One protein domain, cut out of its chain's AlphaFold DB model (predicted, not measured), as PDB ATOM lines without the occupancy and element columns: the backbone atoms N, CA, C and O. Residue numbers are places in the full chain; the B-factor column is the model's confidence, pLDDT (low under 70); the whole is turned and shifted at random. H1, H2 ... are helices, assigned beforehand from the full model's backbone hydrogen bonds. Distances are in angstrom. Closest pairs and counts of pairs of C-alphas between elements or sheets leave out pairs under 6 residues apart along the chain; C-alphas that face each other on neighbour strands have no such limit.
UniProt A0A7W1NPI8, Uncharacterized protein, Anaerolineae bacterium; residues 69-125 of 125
ATOM      1  N   ASP A  69       0.136 -12.893  45.131       86.75
ATOM      2  CA  ASP A  69       1.025 -11.967  44.423       86.75
ATOM      3  C   ASP A  69       0.985 -12.186  42.906       86.75
ATOM      4  O   ASP A  69       0.795 -11.232  42.155       86.75
ATOM      5  N   GLN A  70       1.049 -13.439  42.439       86.69
ATOM      6  CA  GLN A  70       0.902 -13.760  41.014       86.69
ATOM      7  C   GLN A  70      -0.458 -13.297  40.476       86.69
ATOM      8  O   GLN A  70      -0.563 -12.767  39.370       86.69
ATOM      9  N   GLN A  71      -1.518 -13.462  41.269       90.81
ATOM     10  CA  GLN A  71      -2.845 -12.989  40.897       90.81
ATOM     11  C   GLN A  71      -2.914 -11.455  40.851       90.81
ATOM     12  O   GLN A  71      -3.534 -10.898  39.942       90.81
ATOM     13  N   ALA A  72      -2.258 -10.763  41.784       90.19
ATOM     14  CA  ALA A  72      -2.171  -9.306  41.796       90.19
ATOM     15  C   ALA A  72      -1.408  -8.764  40.577       90.19
ATOM     16  O   ALA A  72      -1.875  -7.810  39.951       90.19
ATOM     17  N   GLU A  73      -0.299  -9.396  40.191       89.62
ATOM     18  CA  GLU A  73       0.475  -9.031  38.998       89.62
ATOM     19  C   GLU A  73      -0.348  -9.182  37.716       89.62
ATOM     20  O   GLU A  73      -0.388  -8.263  36.895       89.62
ATOM     21  N   ILE A  74      -1.079 -10.293  37.565       90.31
ATOM     22  CA  ILE A  74      -1.972 -10.514  36.416       90.31
ATOM     23  C   ILE A  74      -3.051  -9.428  36.354       90.31
ATOM     24  O   ILE A  74      -3.305  -8.854  35.295       90.31
ATOM     25  N   LEU A  75      -3.677  -9.112  37.491       92.50
ATOM     26  CA  LEU A  75      -4.690  -8.059  37.561       92.50
ATOM     27  C   LEU A  75      -4.105  -6.683  37.233       92.50
ATOM     28  O   LEU A  75      -4.766  -5.873  36.581       92.50
ATOM     29  N   GLN A  76      -2.880  -6.397  37.673       90.56
ATOM     30  CA  GLN A  76      -2.207  -5.140  37.374       90.56
ATOM     31  C   GLN A  76      -1.851  -5.030  35.888       90.56
ATOM     32  O   GLN A  76      -2.096  -3.982  35.289       90.56
ATOM     33  N   ALA A  77      -1.345  -6.104  35.280       86.88
ATOM     34  CA  ALA A  77      -1.071  -6.164  33.848       86.88
ATOM     35  C   ALA A  77      -2.353  -5.960  33.025       86.88
ATOM     36  O   ALA A  77      -2.384  -5.111  32.137       86.88
ATOM     37  N   ALA A  78      -3.445  -6.639  33.390       89.25
ATOM     38  CA  ALA A  78      -4.739  -6.481  32.727       89.25
ATOM     39  C   ALA A  78      -5.286  -5.047  32.843       89.25
ATOM     40  O   ALA A  78      -5.774  -4.489  31.861       89.25
ATOM     41  N   LYS A  79      -5.164  -4.412  34.019       88.25
ATOM     42  CA  LYS A  79      -5.534  -2.998  34.210       88.25
ATOM     43  C   LYS A  79      -4.696  -2.070  33.340       88.25
ATOM     44  O   LYS A  79      -5.233  -1.123  32.770       88.25
ATOM     45  N   LEU A  80      -3.393  -2.324  33.250       85.50
ATOM     46  CA  LEU A  80      -2.492  -1.525  32.430       85.50
ATOM     47  C   LEU A  80      -2.837  -1.652  30.944       85.50
ATOM     48  O   LEU A  80      -2.885  -0.641  30.249       85.50
ATOM     49  N   ASP A  81      -3.124  -2.860  30.465       83.38
ATOM     50  CA  ASP A  81      -3.517  -3.087  29.075       83.38
ATOM     51  C   ASP A  81      -4.896  -2.506  28.758       83.38
ATOM     52  O   ASP A  81      -5.065  -1.877  27.713       83.38
ATOM     53  N   GLN A  82      -5.857  -2.602  29.679       83.88
ATOM     54  CA  GLN A  82      -7.147  -1.929  29.538       83.88
ATOM     55  C   GLN A  82      -6.979  -0.405  29.467       83.88
ATOM     56  O   GLN A  82      -7.550   0.232  28.584       83.88
ATOM     57  N   ALA A  83      -6.175   0.182  30.358       82.38
ATOM     58  CA  ALA A  83      -5.881   1.611  30.325       82.38
ATOM     59  C   ALA A  83      -5.216   1.992  28.996       82.38
ATOM     60  O   ALA A  83      -5.638   2.939  28.341       82.38
ATOM     61  N   ARG A  84      -4.231   1.212  28.534       79.31
ATOM     62  CA  ARG A  84      -3.595   1.430  27.227       79.31
ATOM     63  C   ARG A  84      -4.610   1.419  26.094       79.31
ATOM     64  O   ARG A  84      -4.548   2.308  25.263       79.31
ATOM     65  N   GLN A  85      -5.546   0.473  26.062       79.38
ATOM     66  CA  GLN A  85      -6.586   0.428  25.030       79.38
ATOM     67  C   GLN A  85      -7.537   1.628  25.105       79.38
ATOM     68  O   GLN A  85      -7.882   2.195  24.072       79.38
ATOM     69  N   GLN A  86      -7.929   2.041  26.313       79.56
ATOM     70  CA  GLN A  86      -8.794   3.208  26.522       79.56
ATOM     71  C   GLN A  86      -8.131   4.512  26.065       79.56
ATOM     72  O   GLN A  86      -8.795   5.363  25.479       79.56
ATOM     73  N   TYR A  87      -6.826   4.655  26.300       72.19
ATOM     74  CA  TYR A  87      -6.063   5.854  25.954       72.19
ATOM     75  C   TYR A  87      -5.336   5.758  24.600       72.19
ATOM     76  O   TYR A  87      -4.709   6.722  24.181       72.19
ATOM     77  N   ALA A  88      -5.422   4.632  23.880       67.00
ATOM     78  CA  ALA A  88      -4.748   4.448  22.589       67.00
ATOM     79  C   ALA A  88      -5.365   5.270  21.445       67.00
ATOM     80  O   ALA A  88      -4.706   5.482  20.430       67.00
ATOM     81  N   THR A  89      -6.623   5.692  21.572       62.94
ATOM     82  CA  THR A  89      -7.394   6.286  20.465       62.94
ATOM     83  C   THR A  89      -7.777   7.743  20.678       62.94
ATOM     84  O   THR A  89      -8.220   8.388  19.730       62.94
ATOM     85  N   THR A  90      -7.614   8.276  21.887       66.19
ATOM     86  CA  THR A  90      -7.990   9.660  22.188       66.19
ATOM     87  C   THR A  90      -6.722  10.487  22.308       66.19
ATOM     88  O   THR A  90      -6.102  10.500  23.367       66.19
ATOM     89  N   GLU A  91      -6.320  11.160  21.226       73.31
ATOM     90  CA  GLU A  91      -5.330  12.234  21.353       73.31
ATOM     91  C   GLU A  91      -5.868  13.275  22.340       73.31
ATOM     92  O   GLU A  91      -7.042  13.658  22.279       73.31
ATOM     93  N   LEU A  92      -5.020  13.722  23.266       81.19
ATOM     94  CA  LEU A  92      -5.391  14.775  24.199       81.19
ATOM     95  C   LEU A  92      -5.722  16.058  23.418       81.19
ATOM     96  O   LEU A  92      -4.851  16.675  22.804       81.19
ATOM     97  N   ASP A  93      -6.987  16.476  23.462       84.56
ATOM     98  CA  ASP A  93      -7.435  17.707  22.816       84.56
ATOM     99  C   ASP A  93      -6.924  18.937  23.581       84.56
ATOM    100  O   ASP A  93      -7.427  19.300  24.648       84.56
ATOM    101  N   LEU A  94      -5.910  19.595  23.015       86.19
ATOM    102  CA  LEU A  94      -5.301  20.795  23.588       86.19
ATOM    103  C   LEU A  94      -6.265  21.990  23.636       86.19
ATOM    104  O   LEU A  94      -6.068  22.885  24.459       86.19
ATOM    105  N   SER A  95      -7.320  22.016  22.812       88.56
ATOM    106  CA  SER A  95      -8.279  23.129  22.786       88.56
ATOM    107  C   SER A  95      -9.060  23.262  24.100       88.56
ATOM    108  O   SER A  95      -9.367  24.372  24.528       88.56
ATOM    109  N   VAL A  96      -9.269  22.153  24.818       89.06
ATOM    110  CA  VAL A  96      -9.933  22.109  26.136       89.06
ATOM    111  C   VAL A  96      -9.100  22.789  27.236       89.06
ATOM    112  O   VAL A  96      -9.612  23.106  28.320       89.06
ATOM    113  N   TYR A  97      -7.812  23.011  26.979       88.75
ATOM    114  CA  TYR A  97      -6.875  23.625  27.916       88.75
ATOM    115  C   TYR A  97      -6.533  25.074  27.562       88.75
ATOM    116  O   TYR A  97      -5.985  25.763  28.417       88.75
ATOM    117  N   GLN A  98      -6.903  25.554  26.370       88.00
ATOM    118  CA  GLN A  98      -6.657  26.935  25.948       88.00
ATOM    119  C   GLN A  98      -7.406  27.947  26.826       88.00
ATOM    120  O   GLN A  98      -8.599  27.802  27.097       88.00
ATOM    121  N   GLY A  99      -6.707  29.001  27.244       85.31
ATOM    122  CA  GLY A  99      -7.245  30.070  28.081       85.31
ATOM    123  C   GLY A  99      -7.401  29.689  29.555       85.31
ATOM    124  O   GLY A  99      -8.048  30.426  30.303       85.31
ATOM    125  N   LYS A 100      -6.844  28.547  29.980       87.56
ATOM    126  CA  LYS A 100      -6.743  28.182  31.399       87.56
ATOM    127  C   LYS A 100      -5.474  28.795  32.003       87.56
ATOM    128  O   LYS A 100      -4.935  29.786  31.520       87.56
ATOM    129  N   ASP A 101      -5.017  28.232  33.113       93.75
ATOM    130  CA  ASP A 101      -3.745  28.600  33.718       93.75
ATOM    131  C   ASP A 101      -2.564  28.198  32.812       93.75
ATOM    132  O   ASP A 101      -2.534  27.096  32.256       93.75
ATOM    133  N   ALA A 102      -1.564  29.076  32.696       90.38
ATOM    134  CA  ALA A 102      -0.413  28.880  31.813       90.38
ATOM    135  C   ALA A 102       0.407  27.619  32.152       90.38
ATOM    136  O   ALA A 102       1.013  27.012  31.264       90.38
ATOM    137  N   LEU A 103       0.430  27.194  33.421       92.31
ATOM    138  CA  LEU A 103       1.084  25.953  33.829       92.31
ATOM    139  C   LEU A 103       0.324  24.731  33.303       92.31
ATOM    140  O   LEU A 103       0.948  23.757  32.883       92.31
ATOM    141  N   VAL A 104      -1.009  24.788  33.308       89.56
ATOM    142  CA  VAL A 104      -1.883  23.705  32.836       89.56
ATOM    143  C   VAL A 104      -1.763  23.535  31.323       89.56
ATOM    144  O   VAL A 104      -1.635  22.406  30.852       89.56
ATOM    145  N   GLU A 105      -1.713  24.634  30.571       89.88
ATOM    146  CA  GLU A 105      -1.448  24.604  29.126       89.88
ATOM    147  C   GLU A 105      -0.090  23.964  28.815       89.88
ATOM    148  O   GLU A 105      -0.002  23.019  28.029       89.88
ATOM    149  N   LYS A 106       0.973  24.407  29.502       90.81
ATOM    150  CA  LYS A 106       2.325  23.853  29.330       90.81
ATOM    151  C   LYS A 106       2.417  22.380  29.714       90.81
ATOM    152  O   LYS A 106       3.205  21.641  29.123       90.81
ATOM    153  N   LEU A 107       1.647  21.946  30.708       91.31
ATOM    154  CA  LEU A 107       1.590  20.544  31.100       91.31
ATOM    155  C   LEU A 107       0.892  19.699  30.025       91.31
ATOM    156  O   LEU A 107       1.420  18.650  29.665       91.31
ATOM    157  N   ALA A 108      -0.230  20.170  29.474       88.94
ATOM    158  CA  ALA A 108      -0.956  19.476  28.409       88.94
ATOM    159  C   ALA A 108      -0.096  19.321  27.140       88.94
ATOM    160  O   ALA A 108       0.000  18.223  26.590       88.94
ATOM    161  N   GLU A 109       0.616  20.379  26.732       89.00
ATOM    162  CA  GLU A 109       1.579  20.332  25.619       89.00
ATOM    163  C   GLU A 109       2.669  19.270  25.839       89.00
ATOM    164  O   GLU A 109       2.987  18.494  24.934       89.00
ATOM    165  N   LYS A 110       3.238  19.209  27.053       89.69
ATOM    166  CA  LYS A 110       4.263  18.215  27.404       89.69
ATOM    167  C   LYS A 110       3.721  16.789  27.379       89.69
ATOM    168  O   LYS A 110       4.432  15.897  26.926       89.69
ATOM    169  N   VAL A 111       2.495  16.569  27.856       88.56
ATOM    170  CA  VAL A 111       1.849  15.248  27.832       88.56
ATOM    171  C   VAL A 111       1.657  14.769  26.393       88.56
ATOM    172  O   VAL A 111       2.111  13.674  26.078       88.56
ATOM    173  N   VAL A 112       1.131  15.615  25.497       87.19
ATOM    174  CA  VAL A 112       0.992  15.281  24.064       87.19
ATOM    175  C   VAL A 112       2.337  14.940  23.425       87.19
ATOM    176  O   VAL A 112       2.442  13.981  22.659       87.19
ATOM    177  N   TRP A 113       3.385  15.713  23.723       87.88
ATOM    178  CA  TRP A 113       4.724  15.421  23.207       87.88
ATOM    179  C   TRP A 113       5.231  14.051  23.683       87.88
ATOM    180  O   TRP A 113       5.701  13.262  22.865       87.88
ATOM    181  N   MET A 114       5.074  13.730  24.974       85.88
ATOM    182  CA  MET A 114       5.470  12.424  25.520       85.88
ATOM    183  C   MET A 114       4.666  11.270  24.912       85.88
ATOM    184  O   MET A 114       5.241  10.228  24.611       85.88
ATOM    185  N   GLU A 115       3.358  11.438  24.703       83.88
ATOM    186  CA  GLU A 115       2.511  10.422  24.064       83.88
ATOM    187  C   GLU A 115       2.983  10.108  22.640       83.88
ATOM    188  O   GLU A 115       3.084   8.937  22.261       83.88
ATOM    189  N   ARG A 116       3.346  11.139  21.868       83.44
ATOM    190  CA  ARG A 116       3.915  10.978  20.522       83.44
ATOM    191  C   ARG A 116       5.256  10.256  20.551       83.44
ATOM    192  O   ARG A 116       5.445   9.323  19.775       83.44
ATOM    193  N   GLU A 117       6.146  10.644  21.460       84.88
ATOM    194  CA  GLU A 117       7.471  10.032  21.594       84.88
ATOM    195  C   GLU A 117       7.367   8.545  21.973       84.88
ATOM    196  O   GLU A 117       7.989   7.683  21.353       84.88
ATOM    197  N   ILE A 118       6.507   8.216  22.941       82.94
ATOM    198  CA  ILE A 118       6.252   6.833  23.367       82.94
ATOM    199  C   ILE A 118       5.671   6.001  22.219       82.94
ATOM    200  O   ILE A 118       6.070   4.850  22.031       82.94
ATOM    201  N   ASN A 119       4.738   6.556  21.444       77.44
ATOM    202  CA  ASN A 119       4.165   5.861  20.293       77.44
ATOM    203  C   ASN A 119       5.196   5.645  19.175       77.44
ATOM    204  O   ASN A 119       5.227   4.560  18.598       77.44
ATOM    205  N   ALA A 120       6.075   6.617  18.914       81.19
ATOM    206  CA  ALA A 120       7.157   6.476  17.942       81.19
ATOM    207  C   ALA A 120       8.149   5.368  18.341       81.19
ATOM    208  O   ALA A 120       8.486   4.518  17.516       81.19
ATOM    209  N   LEU A 121       8.545   5.309  19.618       80.88
ATOM    210  CA  LEU A 121       9.418   4.250  20.143       80.88
ATOM    211  C   LEU A 121       8.799   2.854  19.986       80.88
ATOM    212  O   LEU A 121       9.497   1.901  19.649       80.88
ATOM    213  N   ARG A 122       7.481   2.731  20.179       74.31
ATOM    214  CA  ARG A 122       6.757   1.460  20.010       74.31
ATOM    215  C   ARG A 122       6.644   0.998  18.559       74.31
ATOM    216  O   ARG A 122       6.536  -0.197  18.338       74.31
ATOM    217  N   GLN A 123       6.623   1.915  17.590       71.19
ATOM    218  CA  GLN A 123       6.543   1.577  16.162       71.19
ATOM    219  C   GLN A 123       7.915   1.269  15.540       71.19
ATOM    220  O   GLN A 123       7.976   0.638  14.489       71.19
ATOM    221  N   GLY A 124       9.002   1.727  16.169       60.12
ATOM    222  CA  GLY A 124      10.383   1.457  15.750       60.12
ATOM    223  C   GLY A 124      11.041   0.241  16.415       60.12
ATOM    224  O   GLY A 124      12.236   0.034  16.199       60.12
ATOM    225  N   SER A 125      10.297  -0.520  17.227       49.06
ATOM    226  CA  SER A 125      10.716  -1.765  17.899       49.06
ATOM    227  C   SER A 125      10.079  -2.978  17.229       49.06
ATOM    228  O   SER A 125      10.747  -4.031  17.168       49.06
TER     229      SER A 125
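Overview. This is residues 69 to 125 of the 125 residues of an uncharacterized protein of Anaerolineae bacterium (UniProt A0A7W1NPI8). An open hook of two long helices: H1 sticks out with residues 69 to 86, the chain runs on through the small helix H2, then turns, and H3 folds back, apart from H1. The printed part has 57 residues with three named helices, H1, H2 and H3 in chain order, and no named strand: all helix. It is only just loose, close to extended, with a radius of gyration of the C-alphas of 15.1 A, and elongated, spanning 46 by 27 by 17 A.

Along the chain. Find C-alpha 69 at (1.025, -11.967, 44.423); from there H1, residues 69 to 87, runs 26.6 A. Next comes H2, residues 94 to 97, 5.4 A long. H3, residues 102 to 123, runs 32.2 A to C-alpha 123 at (6.543, 1.577, 16.162).

Arrangement. H1 is apart from H2 and H3. H2 touches H3, which meets it with residues 104 to 109 alone; the closest C-alphas, of Tyr 97 and Glu 105, are 5.6 A apart. In H1 and H3 every O i to N i+4 pair is within hydrogen-bond range; H2 is too short for one.

Size, cuts and confidence. The C-alphas farthest apart, of Gln 70 and Gly 99, are 46.4 A apart. The printed part has no cut and no long link. Look at residues 88 to 90 and 124 to 125 for pLDDT under 70.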